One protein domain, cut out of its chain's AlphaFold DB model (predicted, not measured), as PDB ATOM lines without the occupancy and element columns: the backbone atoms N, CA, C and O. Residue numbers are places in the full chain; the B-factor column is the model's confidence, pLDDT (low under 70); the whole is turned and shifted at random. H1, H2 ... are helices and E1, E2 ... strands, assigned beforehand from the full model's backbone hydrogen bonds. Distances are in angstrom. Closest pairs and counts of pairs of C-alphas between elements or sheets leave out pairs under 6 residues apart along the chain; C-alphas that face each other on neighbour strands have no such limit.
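AT A GLANCE: This is residues 2 to 72 and 80 to 87 of the 253 residues of an uncharacterized protein of Agrococcus sediminis (UniProt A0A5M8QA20). With little regular structure, the chain winds in stacked turns, a short solenoid: the parallel strands E1, E2 and E3 make one wall, and long loops run back opposite them. The short helix H1 lies at E3's end of the stack. The printed part has 79 residues, 19 in named elements, E1 E2 E3 H1 along the chain, class mixed; it is compact, with a radius of gyration of the C-alphas of 12.2 A and spans of 36 by 26 by 24 A.

HOW THE PARTS SIT: Look first at inner strand E2, residues 33 to 37. E1, residues 8 to 12, is its parallel neighbour at 14 degrees, with N 35 and O 9 2.8 A apart, within hydrogen-bond range. E3, residues 55 to 59, is parallel to E2 at 5 degrees, with N 36 and O 57 2.8 A apart, also within range. H1, residues 82 to 85, is not on the sheet and is apart from E1 and E2; it is too short for an O i to N i+4 pair.

IN THESE COORDINATES: Find C-alpha 8 at (-27.880, -9.873, -20.175); E1 runs 13.3 A from there, E2 13.7 A, E3 13.1 A. H1 ends at C-alpha 85, (-39.398, -25.027, -29.492), after 5.0 A.

THE WHOLE: The C-alphas farthest apart, Gln 2 and Arg 41, are 38.4 A apart. The links E1 to E2 and E2 to E3 are long. Residues 73 to 79 are not printed; C-alphas 72 and 80 are 17.6 A apart. Look for pLDDT under 70 at residues 2 to 7 and 16 to 17.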
ATOM      1  N   GLN A   2     -14.424 -21.199 -14.721       26.64
ATOM      2  CA  GLN A   2     -15.177 -19.951 -14.555       26.64
ATOM      3  C   GLN A   2     -15.734 -19.549 -15.922       26.64
ATOM      4  O   GLN A   2     -14.949 -19.391 -16.855       26.64
ATOM      5  N   ASP A   3     -17.056 -19.445 -16.031       39.06
ATOM      6  CA  ASP A   3     -17.734 -19.005 -17.252       39.06
ATOM      7  C   ASP A   3     -17.648 -17.478 -17.418       39.06
ATOM      8  O   ASP A   3     -17.654 -16.745 -16.421       39.06
ATOM      9  N   PRO A   4     -17.578 -16.979 -18.664       35.44
ATOM     10  CA  PRO A   4     -17.697 -15.560 -18.950       35.44
ATOM     11  C   PRO A   4     -19.130 -15.111 -18.636       35.44
ATOM     12  O   PRO A   4     -20.093 -15.704 -19.117       35.44
ATOM     13  N   LEU A   5     -19.269 -14.062 -17.823       41.28
ATOM     14  CA  LEU A   5     -20.528 -13.337 -17.661       41.28
ATOM     15  C   LEU A   5     -21.035 -12.932 -19.052       41.28
ATOM     16  O   LEU A   5     -20.439 -12.071 -19.693       41.28
ATOM     17  N   ILE A   6     -22.104 -13.568 -19.532       53.97
ATOM     18  CA  ILE A   6     -22.866 -13.026 -20.656       53.97
ATOM     19  C   ILE A   6     -23.651 -11.855 -20.071       53.97
ATOM     20  O   ILE A   6     -24.538 -12.057 -19.239       53.97
ATOM     21  N   ASP A   7     -23.293 -10.633 -20.458       64.12
ATOM     22  CA  ASP A   7     -24.064  -9.444 -20.104       64.12
ATOM     23  C   ASP A   7     -25.478  -9.583 -20.692       64.12
ATOM     24  O   ASP A   7     -25.669  -9.667 -21.907       64.12
ATOM     25  N   GLY A   8     -26.477  -9.680 -19.813       80.19
ATOM     26  CA  GLY A   8     -27.880  -9.873 -20.175       80.19
ATOM     27  C   GLY A   8     -28.728  -8.637 -19.907       80.19
ATOM     28  O   GLY A   8     -28.471  -7.878 -18.972       80.19
ATOM     29  N   ILE A   9     -29.771  -8.450 -20.714       90.00
ATOM     30  CA  ILE A   9     -30.777  -7.403 -20.512       90.00
ATOM     31  C   ILE A   9     -31.902  -7.971 -19.645       90.00
ATOM     32  O   ILE A   9     -32.408  -9.056 -19.918       90.00
ATOM     33  N   ALA A  10     -32.334  -7.225 -18.629       90.88
ATOM     34  CA  ALA A  10     -33.505  -7.562 -17.824       90.88
ATOM     35  C   ALA A  10     -34.586  -6.488 -17.986       90.88
ATOM     36  O   ALA A  10     -34.306  -5.300 -17.827       90.88
ATOM     37  N   ILE A  11     -35.822  -6.892 -18.290       89.62
ATOM     38  CA  ILE A  11     -36.960  -5.980 -18.474       89.62
ATOM     39  C   ILE A  11     -38.110  -6.411 -17.567       89.62
ATOM     40  O   ILE A  11     -38.609  -7.532 -17.666       89.62
ATOM     41  N   ASP A  12     -38.570  -5.494 -16.718       90.62
ATOM     42  CA  ASP A  12     -39.722  -5.704 -15.844       90.62
ATOM     43  C   ASP A  12     -40.981  -5.028 -16.411       90.62
ATOM     44  O   ASP A  12     -41.098  -3.803 -16.466       90.62
ATOM     45  N   LEU A  13     -41.945  -5.846 -16.840       88.94
ATOM     46  CA  LEU A  13     -43.261  -5.428 -17.335       88.94
ATOM     47  C   LEU A  13     -44.363  -5.604 -16.278       88.94
ATOM     48  O   LEU A  13     -45.554  -5.497 -16.587       88.94
ATOM     49  N   THR A  14     -44.008  -5.909 -15.028       86.31
ATOM     50  CA  THR A  14     -44.982  -6.120 -13.954       86.31
ATOM     51  C   THR A  14     -45.538  -4.805 -13.405       86.31
ATOM     52  O   THR A  14     -46.718  -4.746 -13.047       86.31
ATOM     53  N   GLN A  15     -44.732  -3.737 -13.405       76.56
ATOM     54  CA  GLN A  15     -45.064  -2.426 -12.842       76.56
ATOM     55  C   GLN A  15     -45.508  -1.435 -13.935       76.56
ATOM     56  O   GLN A  15     -44.741  -0.629 -14.448       76.56
ATOM     57  N   GLY A  16     -46.788  -1.485 -14.309       63.78
ATOM     58  CA  GLY A  16     -47.459  -0.397 -15.040       63.78
ATOM     59  C   GLY A  16     -47.354  -0.402 -16.571       63.78
ATOM     60  O   GLY A  16     -48.236   0.165 -17.221       63.78
ATOM     61  N   ARG A  17     -46.372  -1.079 -17.181       65.81
ATOM     62  CA  ARG A  17     -46.254  -1.184 -18.648       65.81
ATOM     63  C   ARG A  17     -46.745  -2.539 -19.156       65.81
ATOM     64  O   ARG A  17     -46.144  -3.572 -18.908       65.81
ATOM     65  N   ALA A  18     -47.835  -2.523 -19.922       75.69
ATOM     66  CA  ALA A  18     -48.450  -3.742 -20.449       75.69
ATOM     67  C   ALA A  18     -47.784  -4.283 -21.725       75.69
ATOM     68  O   ALA A  18     -48.200  -5.334 -22.184       75.69
ATOM     69  N   ALA A  19     -46.811  -3.596 -22.332       84.88
ATOM     70  CA  ALA A  19     -46.235  -4.024 -23.609       84.88
ATOM     71  C   ALA A  19     -44.755  -3.657 -23.751       84.88
ATOM     72  O   ALA A  19     -44.364  -2.510 -23.497       84.88
ATOM     73  N   ILE A  20     -43.972  -4.623 -24.220       85.94
ATOM     74  CA  ILE A  20     -42.600  -4.415 -24.690       85.94
ATOM     75  C   ILE A  20     -42.605  -3.687 -26.040       85.94
ATOM     76  O   ILE A  20     -43.550  -3.823 -26.820       85.94
ATOM     77  N   ARG A  21     -41.582  -2.879 -26.315       83.94
ATOM     78  CA  ARG A  21     -41.402  -2.167 -27.588       83.94
ATOM     79  C   ARG A  21     -40.004  -2.429 -28.140       83.94
ATOM     80  O   ARG A  21     -39.077  -2.685 -27.382       83.94
ATOM     81  N   SER A  22     -39.853  -2.292 -29.456       78.62
ATOM     82  CA  SER A  22     -38.553  -2.371 -30.138       78.62
ATOM     83  C   SER A  22     -37.517  -1.421 -29.542       78.62
ATOM     84  O   SER A  22     -36.358  -1.787 -29.410       78.62
ATOM     85  N   ASP A  23     -37.960  -0.230 -29.144       82.06
ATOM     86  CA  ASP A  23     -37.094   0.852 -28.671       82.06
ATOM     87  C   ASP A  23     -36.622   0.633 -27.224       82.06
ATOM     88  O   ASP A  23     -35.836   1.420 -26.708       82.06
ATOM     89  N   ASP A  24     -37.077  -0.445 -26.569       83.00
ATOM     90  CA  ASP A  24     -36.516  -0.898 -25.291       83.00
ATOM     91  C   ASP A  24     -35.115  -1.529 -25.476       83.00
ATOM     92  O   ASP A  24     -34.465  -1.890 -24.497       83.00
ATOM     93  N   PHE A  25     -34.647  -1.660 -26.724       85.19
ATOM     94  CA  PHE A  25     -33.362  -2.241 -27.098       85.19
ATOM     95  C   PHE A  25     -32.543  -1.238 -27.920       85.19
ATOM     96  O   PHE A  25     -32.864  -0.973 -29.077       85.19
ATOM     97  N   GLU A  26     -31.453  -0.716 -27.353       82.12
ATOM     98  CA  GLU A  26     -30.545   0.191 -28.076       82.12
ATOM     99  C   GLU A  26     -29.785  -0.539 -29.199       82.12
ATOM    100  O   GLU A  26     -29.683  -0.038 -30.318       82.12
ATOM    101  N   SER A  27     -29.328  -1.767 -28.918       86.31
ATOM    102  CA  SER A  27     -28.570  -2.619 -29.844       86.31
ATOM    103  C   SER A  27     -29.166  -4.037 -29.913       86.31
ATOM    104  O   SER A  27     -28.553  -4.990 -29.434       86.31
ATOM    105  N   PRO A  28     -30.348  -4.244 -30.530       85.75
ATOM    106  CA  PRO A  28     -31.010  -5.557 -30.576       85.75
ATOM    107  C   PRO A  28     -30.162  -6.650 -31.252       85.75
ATOM    108  O   PRO A  28     -30.313  -7.834 -30.964       85.75
ATOM    109  N   GLY A  29     -29.238  -6.265 -32.141       87.75
ATOM    110  CA  GLY A  29     -28.312  -7.187 -32.803       87.75
ATOM    111  C   GLY A  29     -27.207  -7.750 -31.902       87.75
ATOM    112  O   GLY A  29     -26.541  -8.699 -32.310       87.75
ATOM    113  N   GLU A  30     -27.014  -7.185 -30.709       89.69
ATOM    114  CA  GLU A  30     -25.956  -7.559 -29.760       89.69
ATOM    115  C   GLU A  30     -26.497  -8.300 -28.531       89.69
ATOM    116  O   GLU A  30     -25.718  -8.799 -27.727       89.69
ATOM    117  N   VAL A  31     -27.821  -8.410 -28.388       92.06
ATOM    118  CA  VAL A  31     -28.444  -9.055 -27.228       92.06
ATOM    119  C   VAL A  31     -28.248 -10.566 -27.295       92.06
ATOM    120  O   VAL A  31     -28.822 -11.236 -28.157       92.06
ATOM    121  N   GLU A  32     -27.468 -11.100 -26.357       94.94
ATOM    122  CA  GLU A  32     -27.210 -12.541 -26.225       94.94
ATOM    123  C   GLU A  32     -28.042 -13.200 -25.117       94.94
ATOM    124  O   GLU A  32     -28.382 -14.381 -25.225       94.94
ATOM    125  N   ALA A  33     -28.426 -12.442 -24.086       95.00
ATOM    126  CA  ALA A  33     -29.264 -12.910 -22.988       95.00
ATOM    127  C   ALA A  33     -30.362 -11.892 -22.644       95.00
ATOM    128  O   ALA A  33     -30.107 -10.686 -22.577       95.00
ATOM    129  N   LEU A  34     -31.584 -12.382 -22.422       93.56
ATOM    130  CA  LEU A  34     -32.750 -11.569 -22.078       93.56
ATOM    131  C   LEU A  34     -33.579 -12.239 -20.979       93.56
ATOM    132  O   LEU A  34     -34.041 -13.363 -21.158       93.56
ATOM    133  N   THR A  35     -33.845 -11.514 -19.896       93.25
ATOM    134  CA  THR A  35     -34.792 -11.909 -18.848       93.25
ATOM    135  C   THR A  35     -35.983 -10.958 -18.851       93.25
ATOM    136  O   THR A  35     -35.830  -9.736 -18.796       93.25
ATOM    137  N   LEU A  36     -37.192 -11.510 -18.908       92.00
ATOM    138  CA  LEU A  36     -38.448 -10.770 -18.910       92.00
ATOM    139  C   LEU A  36     -39.259 -11.131 -17.670       92.00
ATOM    140  O   LEU A  36     -39.653 -12.284 -17.501       92.00
ATOM    141  N   PHE A  37     -39.588 -10.137 -16.851       91.62
ATOM    142  CA  PHE A  37     -40.556 -10.293 -15.768       91.62
ATOM    143  C   PHE A  37     -41.917  -9.824 -16.260       91.62
ATOM    144  O   PHE A  37     -42.099  -8.664 -16.637       91.62
ATOM    145  N   VAL A  38     -42.886 -10.734 -16.303       91.62
ATOM    146  CA  VAL A  38     -44.179 -10.494 -16.945       91.62
ATOM    147  C   VAL A  38     -45.351 -10.877 -16.055       91.62
ATOM    148  O   VAL A  38     -45.268 -11.697 -15.144       91.62
ATOM    149  N   ASN A  39     -46.510 -10.296 -16.347       89.94
ATOM    150  CA  ASN A  39     -47.780 -10.686 -15.753       89.94
ATOM    151  C   ASN A  39     -48.832 -10.927 -16.847       89.94
ATOM    152  O   ASN A  39     -48.594 -10.717 -18.034       89.94
ATOM    153  N   ARG A  40     -50.047 -11.314 -16.444       89.38
ATOM    154  CA  ARG A  40     -51.149 -11.654 -17.368       89.38
ATOM    155  C   ARG A  40     -51.639 -10.503 -18.248       89.38
ATOM    156  O   ARG A  40     -52.515 -10.712 -19.082       89.38
ATOM    157  N   ARG A  41     -51.144  -9.283 -18.032       90.19
ATOM    158  CA  ARG A  41     -51.426  -8.107 -18.860       90.19
ATOM    159  C   ARG A  41     -50.279  -7.782 -19.814       90.19
ATOM    160  O   ARG A  41     -50.519  -7.022 -20.744       90.19
ATOM    161  N   SER A  42     -49.091  -8.348 -19.602       91.00
ATOM    162  CA  SER A  42     -47.912  -8.125 -20.432       91.00
ATOM    163  C   SER A  42     -48.094  -8.733 -21.828       91.00
ATOM    164  O   SER A  42     -48.471  -9.897 -21.977       91.00
ATOM    165  N   ASP A  43     -47.819  -7.928 -22.844       89.69
ATOM    166  CA  ASP A  43     -47.839  -8.241 -24.265       89.69
ATOM    167  C   ASP A  43     -46.401  -8.226 -24.786       89.69
ATOM    168  O   ASP A  43     -45.723  -7.194 -24.759       89.69
ATOM    169  N   LEU A  44     -45.940  -9.395 -25.230       90.50
ATOM    170  CA  LEU A  44     -44.587  -9.596 -25.733       90.50
ATOM    171  C   LEU A  44     -44.495  -9.524 -27.265       90.50
ATOM    172  O   LEU A  44     -43.433  -9.772 -27.827       90.50
ATOM    173  N   SER A  45     -45.584  -9.172 -27.959       86.00
ATOM    174  CA  SER A  45     -45.612  -9.118 -29.429       86.00
ATOM    175  C   SER A  45     -44.677  -8.069 -30.039       86.00
ATOM    176  O   SER A  45     -44.307  -8.197 -31.203       86.00
ATOM    177  N   GLY A  46     -44.269  -7.064 -29.259       85.25
ATOM    178  CA  GLY A  46     -43.313  -6.034 -29.669       85.25
ATOM    179  C   GLY A  46     -41.838  -6.419 -29.523       85.25
ATOM    180  O   GLY A  46     -40.989  -5.561 -29.761       85.25
ATOM    181  N   LEU A  47     -41.514  -7.652 -29.102       88.56
ATOM    182  CA  LEU A  47     -40.126  -8.115 -29.035       88.56
ATOM    183  C   LEU A  47     -39.493  -8.016 -30.432       88.56
ATOM    184  O   LEU A  47     -40.071  -8.531 -31.388       88.56
ATOM    185  N   PRO A  48     -38.339  -7.352 -30.595       88.12
ATOM    186  CA  PRO A  48     -37.656  -7.339 -31.877       88.12
ATOM    187  C   PRO A  48     -37.032  -8.710 -32.166       88.12
ATOM    188  O   PRO A  48     -36.876  -9.557 -31.285       88.12
ATOM    189  N   ASN A  49     -36.626  -8.918 -33.419       87.62
ATOM    190  CA  ASN A  49     -35.758 -10.040 -33.747       87.62
ATOM    191  C   ASN A  49     -34.395  -9.832 -33.069       87.62
ATOM    192  O   ASN A  49     -33.730  -8.828 -33.323       87.62
ATOM    193  N   LEU A  50     -33.986 -10.790 -32.240       91.81
ATOM    194  CA  LEU A  50     -32.713 -10.784 -31.524       91.81
ATOM    195  C   LEU A  50     -31.844 -11.915 -32.099       91.81
ATOM    196  O   LEU A  50     -31.879 -13.039 -31.597       91.81
ATOM    197  N   PRO A  51     -31.110 -11.675 -33.204       91.94
ATOM    198  CA  PRO A  51     -30.472 -12.738 -33.984       91.94
ATOM    199  C   PRO A  51     -29.337 -13.457 -33.244       91.94
ATOM    200  O   PRO A  51     -28.958 -14.555 -33.644       91.94
ATOM    201  N   ARG A  52     -28.795 -12.841 -32.188       93.88
ATOM    202  CA  ARG A  52     -27.746 -13.407 -31.331       93.88
ATOM    203  C   ARG A  52     -28.265 -13.928 -29.993       93.88
ATOM    204  O   ARG A  52     -27.455 -14.357 -29.183       93.88
ATOM    205  N   LEU A  53     -29.579 -13.923 -29.760       94.62
ATOM    206  CA  LEU A  53     -30.142 -14.353 -28.484       94.62
ATOM    207  C   LEU A  53     -29.897 -15.848 -28.266       94.62
ATOM    208  O   LEU A  53     -30.446 -16.679 -28.991       94.62
ATOM    209  N   ARG A  54     -29.091 -16.168 -27.254       96.25
ATOM    210  CA  ARG A  54     -28.735 -17.528 -26.835       96.25
ATOM    211  C   ARG A  54     -29.469 -17.952 -25.570       96.25
ATOM    212  O   ARG A  54     -29.729 -19.142 -25.408       96.25
ATOM    213  N   SER A  55     -29.844 -17.001 -24.716       96.00
ATOM    214  CA  SER A  55     -30.582 -17.248 -23.475       96.00
ATOM    215  C   SER A  55     -31.819 -16.359 -23.371       96.00
ATOM    216  O   SER A  55     -31.723 -15.139 -23.515       96.00
ATOM    217  N   LEU A  56     -32.981 -16.961 -23.120       94.25
ATOM    218  CA  LEU A  56     -34.236 -16.250 -22.885       94.25
ATOM    219  C   LEU A  56     -34.937 -16.805 -21.649       94.25
ATOM    220  O   LEU A  56     -35.293 -17.980 -21.607       94.25
ATOM    221  N   GLU A  57     -35.207 -15.935 -20.688       93.75
ATOM    222  CA  GLU A  57     -36.011 -16.239 -19.514       93.75
ATOM    223  C   GLU A  57     -37.278 -15.379 -19.509       93.75
ATOM    224  O   GLU A  57     -37.231 -14.167 -19.718       93.75
ATOM    225  N   ILE A  58     -38.428 -16.007 -19.281       91.94
ATOM    226  CA  ILE A  58     -39.730 -15.360 -19.148       91.94
ATOM    227  C   ILE A  58     -40.339 -15.813 -17.822       91.94
ATOM    228  O   ILE A  58     -41.001 -16.849 -17.744       91.94
ATOM    229  N   SER A  59     -40.146 -14.998 -16.788       90.44
ATOM    230  CA  SER A  59     -40.743 -15.198 -15.469       90.44
ATOM    231  C   SER A  59     -42.172 -14.654 -15.453       90.44
ATOM    232  O   SER A  59     -42.425 -13.485 -15.756       90.44
ATOM    233  N   GLY A  60     -43.127 -15.511 -15.095       88.44
ATOM    234  CA  GLY A  60     -44.556 -15.200 -15.074       88.44
ATOM    235  C   GLY A  60     -45.358 -15.696 -16.285       88.44
ATOM    236  O   GLY A  60     -44.944 -16.548 -17.065       88.44
ATOM    237  N   THR A  61     -46.597 -15.206 -16.407       87.19
ATOM    238  CA  THR A  61     -47.560 -15.665 -17.431       87.19
ATOM    239  C   THR A  61     -48.004 -14.492 -18.300       87.19
ATOM    240  O   THR A  61     -48.895 -13.758 -17.873       87.19
ATOM    241  N   PRO A  62     -47.409 -14.277 -19.487       88.25
ATOM    242  CA  PRO A  62     -47.791 -13.171 -20.355       88.25
ATOM    243  C   PRO A  62     -49.181 -13.403 -20.954       88.25
ATOM    244  O   PRO A  62     -49.653 -14.535 -21.074       88.25
ATOM    245  N   ARG A  63     -49.838 -12.323 -21.383       86.81
ATOM    246  CA  ARG A  63     -51.099 -12.403 -22.135       86.81
ATOM    247  C   ARG A  63     -50.894 -13.066 -23.494       86.81
ATOM    248  O   ARG A  63     -51.753 -13.807 -23.964       86.81
ATOM    249  N   ARG A  64     -49.786 -12.713 -24.146       84.12
ATOM    250  CA  ARG A  64     -49.433 -13.139 -25.496       84.12
ATOM    251  C   ARG A  64     -47.920 -13.285 -25.587       84.12
ATOM    252  O   ARG A  64     -47.190 -12.370 -25.209       84.12
ATOM    253  N   LEU A  65     -47.486 -14.439 -26.077       84.94
ATOM    254  CA  LEU A  65     -46.096 -14.713 -26.423       84.94
ATOM    255  C   LEU A  65     -45.786 -14.160 -27.822       84.94
ATOM    256  O   LEU A  65     -46.712 -14.014 -28.627       84.94
ATOM    257  N   PRO A  66     -44.517 -13.842 -28.126       82.25
ATOM    258  CA  PRO A  66     -44.136 -13.463 -29.482       82.25
ATOM    259  C   PRO A  66     -44.398 -14.627 -30.456       82.25
ATOM    260  O   PRO A  66     -44.526 -15.772 -30.041       82.25
ATOM    261  N   GLU A  67     -44.495 -14.351 -31.756       79.81
ATOM    262  CA  GLU A  67     -44.657 -15.393 -32.796       79.81
ATOM    263  C   GLU A  67     -43.332 -15.735 -33.504       79.81
ATOM    264  O   GLU A  67     -43.280 -16.627 -34.348       79.81
ATOM    265  N   MET A  68     -42.245 -15.034 -33.169       83.75
ATOM    266  CA  MET A  68     -40.938 -15.208 -33.806       83.75
ATOM    267  C   MET A  68     -40.168 -16.406 -33.256       83.75
ATOM    268  O   MET A  68     -40.377 -16.815 -32.124       83.75
ATOM    269  N   SER A  69     -39.235 -16.940 -34.039       84.69
ATOM    270  CA  SER A  69     -38.269 -17.935 -33.568       84.69
ATOM    271  C   SER A  69     -36.896 -17.294 -33.396       84.69
ATOM    272  O   SER A  69     -36.494 -16.452 -34.199       84.69
ATOM    273  N   TYR A  70     -36.173 -17.719 -32.364       90.44
ATOM    274  CA  TYR A  70     -34.816 -17.273 -32.069       90.44
ATOM    275  C   TYR A  70     -33.843 -18.376 -32.488       90.44
ATOM    276  O   TYR A  70     -33.658 -19.357 -31.776       90.44
ATOM    277  N   ALA A  71     -33.254 -18.246 -33.679       90.88
ATOM    278  CA  ALA A  71     -32.494 -19.332 -34.308       90.88
ATOM    279  C   ALA A  71     -31.251 -19.779 -33.514       90.88
ATOM    280  O   ALA A  71     -30.853 -20.938 -33.626       90.88
ATOM    281  N   ALA A  72     -30.653 -18.868 -32.740       94.94
ATOM    282  CA  ALA A  72     -29.472 -19.109 -31.912       94.94
ATOM    283  C   ALA A  72     -29.807 -19.461 -30.450       94.94
ATOM    284  O   ALA A  72     -28.896 -19.593 -29.640       94.94
ATOM    285  N   ILE A  80     -44.605 -22.663 -22.423       89.69
ATOM    286  CA  ILE A  80     -44.518 -23.250 -23.771       89.69
ATOM    287  C   ILE A  80     -44.724 -22.182 -24.841       89.69
ATOM    288  O   ILE A  80     -45.743 -21.493 -24.892       89.69
ATOM    289  N   PHE A  81     -43.737 -22.103 -25.724       87.50
ATOM    290  CA  PHE A  81     -43.622 -21.081 -26.741       87.50
ATOM    291  C   PHE A  81     -43.073 -21.705 -28.025       87.50
ATOM    292  O   PHE A  81     -41.925 -22.145 -28.073       87.50
ATOM    293  N   GLY A  82     -43.885 -21.724 -29.087       89.38
ATOM    294  CA  GLY A  82     -43.518 -22.357 -30.359       89.38
ATOM    295  C   GLY A  82     -42.212 -21.830 -30.961       89.38
ATOM    296  O   GLY A  82     -41.460 -22.603 -31.545       89.38
ATOM    297  N   GLY A  83     -41.892 -20.548 -30.764       90.19
ATOM    298  CA  GLY A  83     -40.648 -19.958 -31.254       90.19
ATOM    299  C   GLY A  83     -39.389 -20.474 -30.556       90.19
ATOM    300  O   GLY A  83     -38.373 -20.654 -31.233       90.19
ATOM    301  N   ALA A  84     -39.466 -20.766 -29.250       92.62
ATOM    302  CA  ALA A  84     -38.393 -21.435 -28.512       92.62
ATOM    303  C   ALA A  84     -38.266 -22.899 -28.946       92.62
ATOM    304  O   ALA A  84     -37.170 -23.340 -29.278       92.62
ATOM    305  N   LEU A  85     -39.387 -23.627 -29.042       94.75
ATOM    306  CA  LEU A  85     -39.398 -25.027 -29.492       94.75
ATOM    307  C   LEU A  85     -38.844 -25.202 -30.919       94.75
ATOM    308  O   LEU A  85     -38.215 -26.215 -31.225       94.75
ATOM    309  N   ALA A  86     -39.052 -24.205 -31.783       95.50
ATOM    310  CA  ALA A  86     -38.555 -24.181 -33.156       95.50
ATOM    311  C   ALA A  86     -37.055 -23.851 -33.277       95.50
ATOM    312  O   ALA A  86     -36.494 -24.014 -34.367       95.50
ATOM    313  N   SER A  87     -36.393 -23.403 -32.202       95.94
ATOM    314  CA  SER A  87     -34.952 -23.141 -32.239       95.94
ATOM    315  C   SER A  87     -34.183 -24.437 -32.491       95.94
ATOM    316  O   SER A  87     -34.310 -25.423 -31.765       95.94
TER     317      SER A  87